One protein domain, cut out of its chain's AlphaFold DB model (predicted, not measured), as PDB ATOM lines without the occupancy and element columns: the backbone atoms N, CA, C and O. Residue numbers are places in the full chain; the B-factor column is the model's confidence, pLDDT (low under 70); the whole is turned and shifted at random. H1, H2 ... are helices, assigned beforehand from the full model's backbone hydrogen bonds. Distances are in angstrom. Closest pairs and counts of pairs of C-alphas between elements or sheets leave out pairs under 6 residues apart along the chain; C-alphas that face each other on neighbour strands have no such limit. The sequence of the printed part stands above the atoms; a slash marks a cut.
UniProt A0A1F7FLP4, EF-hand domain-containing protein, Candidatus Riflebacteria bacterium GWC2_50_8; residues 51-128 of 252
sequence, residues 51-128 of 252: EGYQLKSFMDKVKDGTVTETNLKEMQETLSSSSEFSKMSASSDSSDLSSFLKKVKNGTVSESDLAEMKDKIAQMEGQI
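What this domain is: This is residues 51 to 128 of the 252 residues of the protein "EF-hand domain-containing protein" of Candidatus Riflebacteria bacterium GWC2_50_8 (UniProt A0A1F7FLP4). A helical hairpin, H1 and H2, crosses a looser pair, H4 and H5. Residues 123 to 128 of H5 stick out. The printed part has 78 residues with five named helices, all helix in class; it is compact, radius of gyration of the C-alphas 12.2 A, spanning 34 by 28 by 22 A.

How they stand to each other: Start at H1, residues 51 to 64; it touches H2, residues 69 to 81, opposite ways, closest at C-alphas 51 and 78, 6.6 A. H4, residues 95 to 105, touches H2 about perpendicular, 81 degrees, closest at C-alphas 105 and 76, 5.1 A. H5, residues 111 to 128, touches H1 with residues 114 to 122 alone, closest at C-alphas 118 and 63, 5.8 A. Each O i to N i+4 pair is within hydrogen-bond range in H1, H2 and H4, and 13 of 14 in H5.

Where its parts are: Find C-alpha 51 at (100.435, 112.993, 105.136), where H1 begins. H3, residues 85 to 88, touches no helix. H5 runs 26.2 A to C-alpha 128 at (114.531, 118.612, 82.096).

The domain as a whole: The printed part has no cut; pLDDT is under 70 in 22 residues, among them 82 to 95.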
ATOM      1  N   GLU A  51      99.982 111.603 105.228       61.38
ATOM      2  CA  GLU A  51     100.435 112.993 105.136       61.38
ATOM      3  C   GLU A  51     101.323 113.268 103.902       61.38
ATOM      4  O   GLU A  51     101.238 114.333 103.285       61.38
ATOM      5  N   GLY A  52     102.151 112.304 103.486       64.06
ATOM      6  CA  GLY A  52     103.014 112.425 102.306       64.06
ATOM      7  C   GLY A  52     102.236 112.426 100.986       64.06
ATOM      8  O   GLY A  52     102.642 113.082 100.022       64.06
ATOM      9  N   TYR A  53     101.086 111.746 100.946       72.19
ATOM     10  CA  TYR A  53     100.200 111.733  99.777       72.19
ATOM     11  C   TYR A  53      99.485 113.071  99.582       72.19
ATOM     12  O   TYR A  53      99.323 113.521  98.447       72.19
ATOM     13  N   GLN A  54      99.110 113.733 100.676       79.06
ATOM     14  CA  GLN A  54      98.411 115.016 100.636       79.06
ATOM     15  C   GLN A  54      99.310 116.133 100.101       79.06
ATOM     16  O   GLN A  54      98.906 116.856  99.191       79.06
ATOM     17  N   LEU A  55     100.569 116.201 100.553       80.06
ATOM     18  CA  LEU A  55     101.534 117.173 100.031       80.06
ATOM     19  C   LEU A  55     101.794 116.963  98.538       80.06
ATOM     20  O   LEU A  55     101.870 117.930  97.782       80.06
ATOM     21  N   LYS A  56     101.925 115.711  98.094       79.69
ATOM     22  CA  LYS A  56     102.181 115.424  96.682       79.69
ATOM     23  C   LYS A  56     100.977 115.755  95.800       79.69
ATOM     24  O   LYS A  56     101.153 116.409  94.781       79.69
ATOM     25  N   SER A  57      99.773 115.387  96.237       82.25
ATOM     26  CA  SER A  57      98.517 115.755  95.572       82.25
ATOM     27  C   SER A  57      98.358 117.274  95.479       82.25
ATOM     28  O   SER A  57      98.032 117.806  94.423       82.25
ATOM     29  N   PHE A  58      98.679 117.995  96.553       83.44
ATOM     30  CA  PHE A  58      98.673 119.452  96.550       83.44
ATOM     31  C   PHE A  58      99.712 120.035  95.587       83.44
ATOM     32  O   PHE A  58      99.380 120.921  94.810       83.44
ATOM     33  N   MET A  59     100.948 119.525  95.576       80.88
ATOM     34  CA  MET A  59     101.976 119.966  94.625       80.88
ATOM     35  C   MET A  59     101.566 119.708  93.171       80.88
ATOM     36  O   MET A  59     101.856 120.534  92.312       80.88
ATOM     37  N   ASP A  60     100.881 118.602  92.886       82.50
ATOM     38  CA  ASP A  60     100.365 118.317  91.546       82.50
ATOM     39  C   ASP A  60      99.206 119.264  91.180       82.50
ATOM     40  O   ASP A  60      99.227 119.860  90.109       82.50
ATOM     41  N   LYS A  61      98.288 119.564  92.106       83.81
ATOM     42  CA  LYS A  61      97.252 120.595  91.897       83.81
ATOM     43  C   LYS A  61      97.819 122.005  91.743       83.81
ATOM     44  O   LYS A  61      97.282 122.802  90.979       83.81
ATOM     45  N   VAL A  62      98.904 122.337  92.448       80.00
ATOM     46  CA  VAL A  62      99.634 123.604  92.269       80.00
ATOM     47  C   VAL A  62     100.174 123.684  90.848       80.00
ATOM     48  O   VAL A  62      99.983 124.715  90.210       80.00
ATOM     49  N   LYS A  63     100.774 122.606  90.330       75.50
ATOM     50  CA  LYS A  63     101.250 122.540  88.938       75.50
ATOM     51  C   LYS A  63     100.113 122.691  87.934       75.50
ATOM     52  O   LYS A  63     100.222 123.500  87.020       75.50
ATOM     53  N   ASP A  64      99.014 121.973  88.148       78.12
ATOM     54  CA  ASP A  64      97.835 122.012  87.276       78.12
ATOM     55  C   ASP A  64      97.039 123.319  87.421       78.12
ATOM     56  O   ASP A  64      96.168 123.636  86.614       78.12
ATOM     57  N   GLY A  65      97.336 124.094  88.464       73.56
ATOM     58  CA  GLY A  65      96.651 125.326  88.804       73.56
ATOM     59  C   GLY A  65      95.218 125.162  89.278       73.56
ATOM     60  O   GLY A  65      94.468 126.128  89.231       73.56
ATOM     61  N   THR A  66      94.878 123.980  89.780       77.75
ATOM     62  CA  THR A  66      93.549 123.581  90.261       77.75
ATOM     63  C   THR A  66      93.433 123.629  91.788       77.75
ATOM     64  O   THR A  66      92.588 122.957  92.376       77.75
ATOM     65  N   VAL A  67      94.300 124.395  92.455       82.38
ATOM     66  CA  VAL A  67      94.275 124.549  93.916       82.38
ATOM     67  C   VAL A  67      92.990 125.256  94.341       82.38
ATOM     68  O   VAL A  67      92.747 126.383  93.922       82.38
ATOM     69  N   THR A  68      92.203 124.604  95.198       77.94
ATOM     70  CA  THR A  68      91.016 125.183  95.845       77.94
ATOM     71  C   THR A  68      91.302 125.556  97.304       77.94
ATOM     72  O   THR A  68      92.278 125.076  97.889       77.94
ATOM     73  N   GLU A  69      90.436 126.366  97.925       69.69
ATOM     74  CA  GLU A  69      90.521 126.690  99.361       69.69
ATOM     75  C   GLU A  69      90.522 125.446 100.244       69.69
ATOM     76  O   GLU A  69      91.326 125.342 101.169       69.69
ATOM     77  N   THR A  70      89.682 124.460  99.917       79.88
ATOM     78  CA  THR A  70      89.651 123.174 100.618       79.88
ATOM     79  C   THR A  70      91.039 122.542 100.644       79.88
ATOM     80  O   THR A  70      91.490 122.093 101.689       79.88
ATOM     81  N   ASN A  71      91.772 122.585  99.526       82.56
ATOM     82  CA  ASN A  71      93.105 121.993  99.457       82.56
ATOM     83  C   ASN A  71      94.157 122.788 100.234       82.56
ATOM     84  O   ASN A  71      95.096 122.191 100.757       82.56
ATOM     85  N   LEU A  72      94.011 124.110 100.330       82.06
ATOM     86  CA  LEU A  72      94.863 124.953 101.171       82.06
ATOM     87  C   LEU A  72      94.603 124.698 102.658       82.06
ATOM     88  O   LEU A  72      95.563 124.562 103.415       82.06
ATOM     89  N   LYS A  73      93.335 124.576 103.063       81.75
ATOM     90  CA  LYS A  73      92.929 124.305 104.447       81.75
ATOM     91  C   LYS A  73      93.329 122.901 104.898       81.75
ATOM     92  O   LYS A  73      93.970 122.768 105.933       81.75
ATOM     93  N   GLU A  74      93.053 121.881 104.085       82.94
ATOM     94  CA  GLU A  74      93.507 120.500 104.314       82.94
ATOM     95  C   GLU A  74      95.030 120.459 104.495       82.94
ATOM     96  O   GLU A  74      95.542 119.887 105.454       82.94
ATOM     97  N   MET A  75      95.772 121.146 103.622       80.81
ATOM     98  CA  MET A  75      97.222 121.252 103.753       80.81
ATOM     99  C   MET A  75      97.643 122.009 105.007       80.81
ATOM    100  O   MET A  75      98.592 121.603 105.670       80.81
ATOM    101  N   GLN A  76      96.972 123.102 105.358       80.06
ATOM    102  CA  GLN A  76      97.281 123.867 106.559       80.06
ATOM    103  C   GLN A  76      97.071 123.030 107.826       80.06
ATOM    104  O   GLN A  76      97.914 123.077 108.725       80.06
ATOM    105  N   GLU A  77      96.006 122.235 107.889       80.56
ATOM    106  CA  GLU A  77      95.726 121.316 108.995       80.56
ATOM    107  C   GLU A  77      96.789 120.216 109.089       80.56
ATOM    108  O   GLU A  77      97.350 119.984 110.166       80.56
ATOM    109  N   THR A  78      97.169 119.620 107.959       80.25
ATOM    110  CA  THR A  78      98.222 118.595 107.893       80.25
ATOM    111  C   THR A  78      99.594 119.152 108.285       80.25
ATOM    112  O   THR A  78     100.324 118.540 109.064       80.25
ATOM    113  N   LEU A  79      99.934 120.366 107.841       76.38
ATOM    114  CA  LEU A  79     101.182 121.067 108.188       76.38
ATOM    115  C   LEU A  79     101.214 121.591 109.630       76.38
ATOM    116  O   LEU A  79     102.286 121.817 110.212       76.38
ATOM    117  N   SER A  80     100.045 121.841 110.207       76.94
ATOM    118  CA  SER A  80      99.914 122.232 111.609       76.94
ATOM    119  C   SER A  80     100.042 121.024 112.532       76.94
ATOM    120  O   SER A  80     100.627 121.157 113.607       76.94
ATOM    121  N   SER A  81      99.584 119.856 112.078       71.44
ATOM    122  CA  SER A  81      99.575 118.603 112.840       71.44
ATOM    123  C   SER A  81     100.883 117.806 112.732       71.44
ATOM    124  O   SER A  81     101.255 117.105 113.674       71.44
ATOM    125  N   SER A  82     101.625 117.934 111.626       66.44
ATOM    126  CA  SER A  82     102.830 117.134 111.373       66.44
ATOM    127  C   SER A  82     104.111 117.763 111.951       66.44
ATOM    128  O   SER A  82     104.646 118.757 111.455       66.44
ATOM    129  N   SER A  83     104.654 117.143 113.007       57.84
ATOM    130  CA  SER A  83     105.957 117.489 113.617       57.84
ATOM    131  C   SER A  83     107.152 117.185 112.689       57.84
ATOM    132  O   SER A  83     108.181 117.867 112.720       57.84
ATOM    133  N   GLU A  84     106.998 116.204 111.794       56.97
ATOM    134  CA  GLU A  84     108.020 115.744 110.841       56.97
ATOM    135  C   GLU A  84     108.301 116.773 109.729       56.97
ATOM    136  O   GLU A  84     109.400 116.823 109.171       56.97
ATOM    137  N   PHE A  85     107.363 117.691 109.483       58.25
ATOM    138  CA  PHE A  85     107.506 118.745 108.480       58.25
ATOM    139  C   PHE A  85     108.655 119.727 108.786       58.25
ATOM    140  O   PHE A  85     109.310 120.260 107.884       58.25
ATOM    141  N   SER A  86     108.973 119.908 110.072       54.31
ATOM    142  CA  SER A  86     110.106 120.737 110.508       54.31
ATOM    143  C   SER A  86     111.465 120.140 110.119       54.31
ATOM    144  O   SER A  86     112.423 120.894 109.952       54.31
ATOM    145  N   LYS A  87     111.565 118.815 109.922       53.56
ATOM    146  CA  LYS A  87     112.795 118.158 109.437       53.56
ATOM    147  C   LYS A  87     112.957 118.274 107.925       53.56
ATOM    148  O   LYS A  87     114.077 118.422 107.447       53.56
ATOM    149  N   MET A  88     111.859 118.247 107.174       48.66
ATOM    150  CA  MET A  88     111.883 118.349 105.710       48.66
ATOM    151  C   MET A  88     112.245 119.772 105.243       48.66
ATOM    152  O   MET A  88     112.964 119.945 104.262       48.66
ATOM    153  N   SER A  89     111.874 120.784 106.038       45.44
ATOM    154  CA  SER A  89     112.293 122.190 105.889       45.44
ATOM    155  C   SER A  89     113.811 122.422 106.046       45.44
ATOM    156  O   SER A  89     114.310 123.490 105.700       45.44
ATOM    157  N   ALA A  90     114.567 121.435 106.550       45.44
ATOM    158  CA  ALA A  90     116.018 121.532 106.739       45.44
ATOM    159  C   ALA A  90     116.846 121.081 105.515       45.44
ATOM    160  O   ALA A  90     118.061 121.299 105.494       45.44
ATOM    161  N   SER A  91     116.231 120.469 104.492       47.38
ATOM    162  CA  SER A  91     116.942 120.103 103.258       47.38
ATOM    163  C   SER A  91     117.175 121.369 102.413       47.38
ATOM    164  O   SER A  91     116.234 122.069 102.048       47.38
ATOM    165  N   SER A  92     118.445 121.706 102.188       43.53
ATOM    166  CA  SER A  92     118.951 123.073 101.981       43.53
ATOM    167  C   SER A  92     118.684 123.748 100.625       43.53
ATOM    168  O   SER A  92     119.224 124.825 100.395       43.53
ATOM    169  N   ASP A  93     117.850 123.191  99.747       52.97
ATOM    170  CA  ASP A  93     117.728 123.675  98.360       52.97
ATOM    171  C   ASP A  93     116.437 124.453  98.044       52.97
ATOM    172  O   ASP A  93     116.162 124.748  96.883       52.97
ATOM    173  N   SER A  94     115.633 124.848  99.041       55.81
ATOM    174  CA  SER A  94     114.448 125.668  98.756       55.81
ATOM    175  C   SER A  94     114.026 126.616  99.876       55.81
ATOM    176  O   SER A  94     113.004 126.436 100.535       55.81
ATOM    177  N   SER A  95     114.791 127.696 100.058       64.25
ATOM    178  CA  SER A  95     114.367 128.837 100.883       64.25
ATOM    179  C   SER A  95     112.982 129.363 100.486       64.25
ATOM    180  O   SER A  95     112.208 129.789 101.345       64.25
ATOM    181  N   ASP A  96     112.659 129.282  99.195       74.25
ATOM    182  CA  ASP A  96     111.388 129.722  98.630       74.25
ATOM    183  C   ASP A  96     110.235 128.810  99.048       74.25
ATOM    184  O   ASP A  96     109.228 129.304  99.555       74.25
ATOM    185  N   LEU A  97     110.407 127.486  98.954       76.12
ATOM    186  CA  LEU A  97     109.405 126.527  99.415       76.12
ATOM    187  C   LEU A  97     109.232 126.627 100.931       76.12
ATOM    188  O   LEU A  97     108.107 126.650 101.411       76.12
ATOM    189  N   SER A  98     110.314 126.790 101.701       75.56
ATOM    190  CA  SER A  98     110.218 127.006 103.151       75.56
ATOM    191  C   SER A  98     109.447 128.282 103.507       75.56
ATOM    192  O   SER A  98     108.730 128.304 104.508       75.56
ATOM    193  N   SER A  99     109.585 129.354 102.721       81.69
ATOM    194  CA  SER A  99     108.845 130.602 102.938       81.69
ATOM    195  C   SER A  99     107.367 130.465 102.566       81.69
ATOM    196  O   SER A  99     106.500 130.869 103.342       81.69
ATOM    197  N   PHE A 100     107.082 129.793 101.450       82.25
ATOM    198  CA  PHE A 100     105.737 129.472 100.995       82.25
ATOM    199  C   PHE A 100     105.010 128.588 102.011       82.25
ATOM    200  O   PHE A 100     103.921 128.918 102.456       82.25
ATOM    201  N   LEU A 101     105.647 127.518 102.484       80.19
ATOM    202  CA  LEU A 101     105.069 126.591 103.458       80.19
ATOM    203  C   LEU A 101     104.789 127.252 104.815       80.19
ATOM    204  O   LEU A 101     103.796 126.928 105.464       80.19
ATOM    205  N   LYS A 102     105.618 128.217 105.236       81.06
ATOM    206  CA  LYS A 102     105.321 129.056 106.410       81.06
ATOM    207  C   LYS A 102     104.094 129.932 106.177       81.06
ATOM    208  O   LYS A 102     103.268 130.050 107.077       81.06
ATOM    209  N   LYS A 103     103.955 130.519 104.987       83.75
ATOM    210  CA  LYS A 103     102.760 131.287 104.628       83.75
ATOM    211  C   LYS A 103     101.515 130.403 104.584       83.75
ATOM    212  O   LYS A 103     100.498 130.823 105.119       83.75
ATOM    213  N   VAL A 104     101.610 129.179 104.049       82.69
ATOM    214  CA  VAL A 104     100.510 128.194 104.045       82.69
ATOM    215  C   VAL A 104     100.102 127.875 105.480       82.69
ATOM    216  O   VAL A 104      98.931 127.975 105.821       82.69
ATOM    217  N   LYS A 105     101.069 127.580 106.358       76.62
ATOM    218  CA  LYS A 105     100.807 127.308 107.780       76.62
ATOM    219  C   LYS A 105     100.115 128.476 108.489       76.62
ATOM    220  O   LYS A 105      99.242 128.264 109.325       76.62
ATOM    221  N   ASN A 106     100.509 129.697 108.146       77.12
ATOM    222  CA  ASN A 106      99.974 130.912 108.744       77.12
ATOM    223  C   ASN A 106      98.685 131.410 108.062       77.12
ATOM    224  O   ASN A 106      98.178 132.446 108.474       77.12
ATOM    225  N   GLY A 107      98.190 130.740 107.012       73.75
ATOM    226  CA  GLY A 107      97.033 131.204 106.234       73.75
ATOM    227  C   GLY A 107      97.274 132.523 105.482       73.75
ATOM    228  O   GLY A 107      96.347 133.278 105.241       73.75
ATOM    229  N   THR A 108      98.528 132.837 105.144       78.50
ATOM    230  CA  THR A 108      98.949 134.115 104.520       78.50
ATOM    231  C   THR A 108      99.470 133.947 103.091       78.50
ATOM    232  O   THR A 108     100.162 134.825 102.573       78.50
ATOM    233  N   VAL A 109      99.206 132.804 102.451       83.12
ATOM    234  CA  VAL A 109      99.562 132.609 101.038       83.12
ATOM    235  C   VAL A 109      98.718 133.529 100.167       83.12
ATOM    236  O   VAL A 109      97.496 133.530 100.260       83.12
ATOM    237  N   SER A 110      99.390 134.296  99.313       77.12
ATOM    238  CA  SER A 110      98.755 135.128  98.291       77.12
ATOM    239  C   SER A 110      98.741 134.437  96.924       77.12
ATOM    240  O   SER A 110      99.525 133.521  96.666       77.12
ATOM    241  N   GLU A 111      97.900 134.912  96.004       70.62
ATOM    242  CA  GLU A 111      97.890 134.438  94.611       70.62
ATOM    243  C   GLU A 111      99.245 134.623  93.920       70.62
ATOM    244  O   GLU A 111      99.689 133.746  93.178       70.62
ATOM    245  N   SER A 112      99.940 135.727  94.214       79.69
ATOM    246  CA  SER A 112     101.308 135.962  93.747       79.69
ATOM    247  C   SER A 112     102.271 134.883  94.231       79.69
ATOM    248  O   SER A 112     103.077 134.401  93.444       79.69
ATOM    249  N   ASP A 113     102.146 134.434  95.486       82.19
ATOM    250  CA  ASP A 113     103.007 133.375  96.024       82.19
ATOM    251  C   ASP A 113     102.787 132.037  95.298       82.19
ATOM    252  O   ASP A 113     103.738 131.290  95.063       82.19
ATOM    253  N   LEU A 114     101.541 131.734  94.914       78.75
ATOM    254  CA  LEU A 114     101.194 130.539  94.137       78.75
ATOM    255  C   LEU A 114     101.666 130.638  92.682       78.75
ATOM    256  O   LEU A 114     102.174 129.657  92.139       78.75
ATOM    257  N   ALA A 115     101.512 131.805  92.054       80.19
ATOM    258  CA  ALA A 115     101.971 132.056  90.691       80.19
ATOM    259  C   ALA A 115     103.502 131.973  90.589       80.19
ATOM    260  O   ALA A 115     104.024 131.267  89.730       80.19
ATOM    261  N   GLU A 116     104.224 132.587  91.530       83.19
ATOM    262  CA  GLU A 116     105.685 132.497  91.610       83.19
ATOM    263  C   GLU A 116     106.164 131.048  91.796       83.19
ATOM    264  O   GLU A 116     107.171 130.637  91.215       83.19
ATOM    265  N   MET A 117     105.432 130.247  92.576       79.44
ATOM    266  CA  MET A 117     105.702 128.816  92.747       79.44
ATOM    267  C   MET A 117     105.466 128.022  91.460       79.44
ATOM    268  O   MET A 117     106.323 127.227  91.071       79.44
ATOM    269  N   LYS A 118     104.343 128.257  90.775       76.88
ATOM    270  CA  LYS A 118     104.039 127.641  89.474       76.88
ATOM    271  C   LYS A 118     105.126 127.935  88.453       76.88
ATOM    272  O   LYS A 118     105.638 127.009  87.828       76.88
ATOM    273  N   ASP A 119     105.524 129.196  88.341       79.88
ATOM    274  CA  ASP A 119     106.555 129.627  87.401       79.88
ATOM    275  C   ASP A 119     107.907 128.977  87.709       79.88
ATOM    276  O   ASP A 119     108.606 128.530  86.797       79.88
ATOM    277  N   LYS A 120     108.268 128.840  88.991       76.00
ATOM    278  CA  LYS A 120     109.490 128.133  89.406       76.00
ATOM    279  C   LYS A 120     109.432 126.639  89.097       76.00
ATOM    280  O   LYS A 120     110.430 126.084  88.635       76.00
ATOM    281  N   ILE A 121     108.291 125.983  89.313       72.00
ATOM    282  CA  ILE A 121     108.119 124.560  88.984       72.00
ATOM    283  C   ILE A 121     108.186 124.352  87.466       72.00
ATOM    284  O   ILE A 121     108.945 123.499  87.004       72.00
ATOM    285  N   ALA A 122     107.496 125.187  86.692       72.81
ATOM    286  CA  ALA A 122     107.546 125.165  85.233       72.81
ATOM    287  C   ALA A 122     108.966 125.435  84.700       72.81
ATOM    288  O   ALA A 122     109.418 124.797  83.747       72.81
ATOM    289  N   GLN A 123     109.717 126.340  85.334       71.31
ATOM    290  CA  GLN A 123     111.114 126.618  84.991       71.31
ATOM    291  C   GLN A 123     112.041 125.431  85.308       71.31
ATOM    292  O   GLN A 123     112.952 125.141  84.525       71.31
ATOM    293  N   MET A 124     111.798 124.715  86.410       62.59
ATOM    294  CA  MET A 124     112.520 123.483  86.747       62.59
ATOM    295  C   MET A 124     112.189 122.332  85.783       62.59
ATOM    296  O   MET A 124     113.097 121.612  85.367       62.59
ATOM    297  N   GLU A 125     110.937 122.186  85.344       56.16
ATOM    298  CA  GLU A 125     110.543 121.193  84.329       56.16
ATOM    299  C   GLU A 125     111.096 121.521  82.935       56.16
ATOM    300  O   GLU A 125     111.589 120.637  82.225       56.16
ATOM    301  N   GLY A 126     111.111 122.802  82.560       54.34
ATOM    302  CA  GLY A 126     111.690 123.273  81.301       54.34
ATOM    303  C   GLY A 126     113.181 122.944  81.151       54.34
ATOM    304  O   GLY A 126     113.655 122.712  80.034       54.34
ATOM    305  N   GLN A 127     113.924 122.839  82.259       49.00
ATOM    306  CA  GLN A 127     115.323 122.393  82.246       49.00
ATOM    307  C   GLN A 127     115.497 120.884  82.024       49.00
ATOM    308  O   GLN A 127     116.544 120.466  81.523       49.00
ATOM    309  N   ILE A 128     114.490 120.063  82.332       49.06
ATOM    310  CA  ILE A 128     114.531 118.612  82.096       49.06
ATOM    311  C   ILE A 128     114.193 118.304  80.624       49.06
ATOM    312  O   ILE A 128     114.796 117.410  80.031       49.06
TER     313      ILE A 128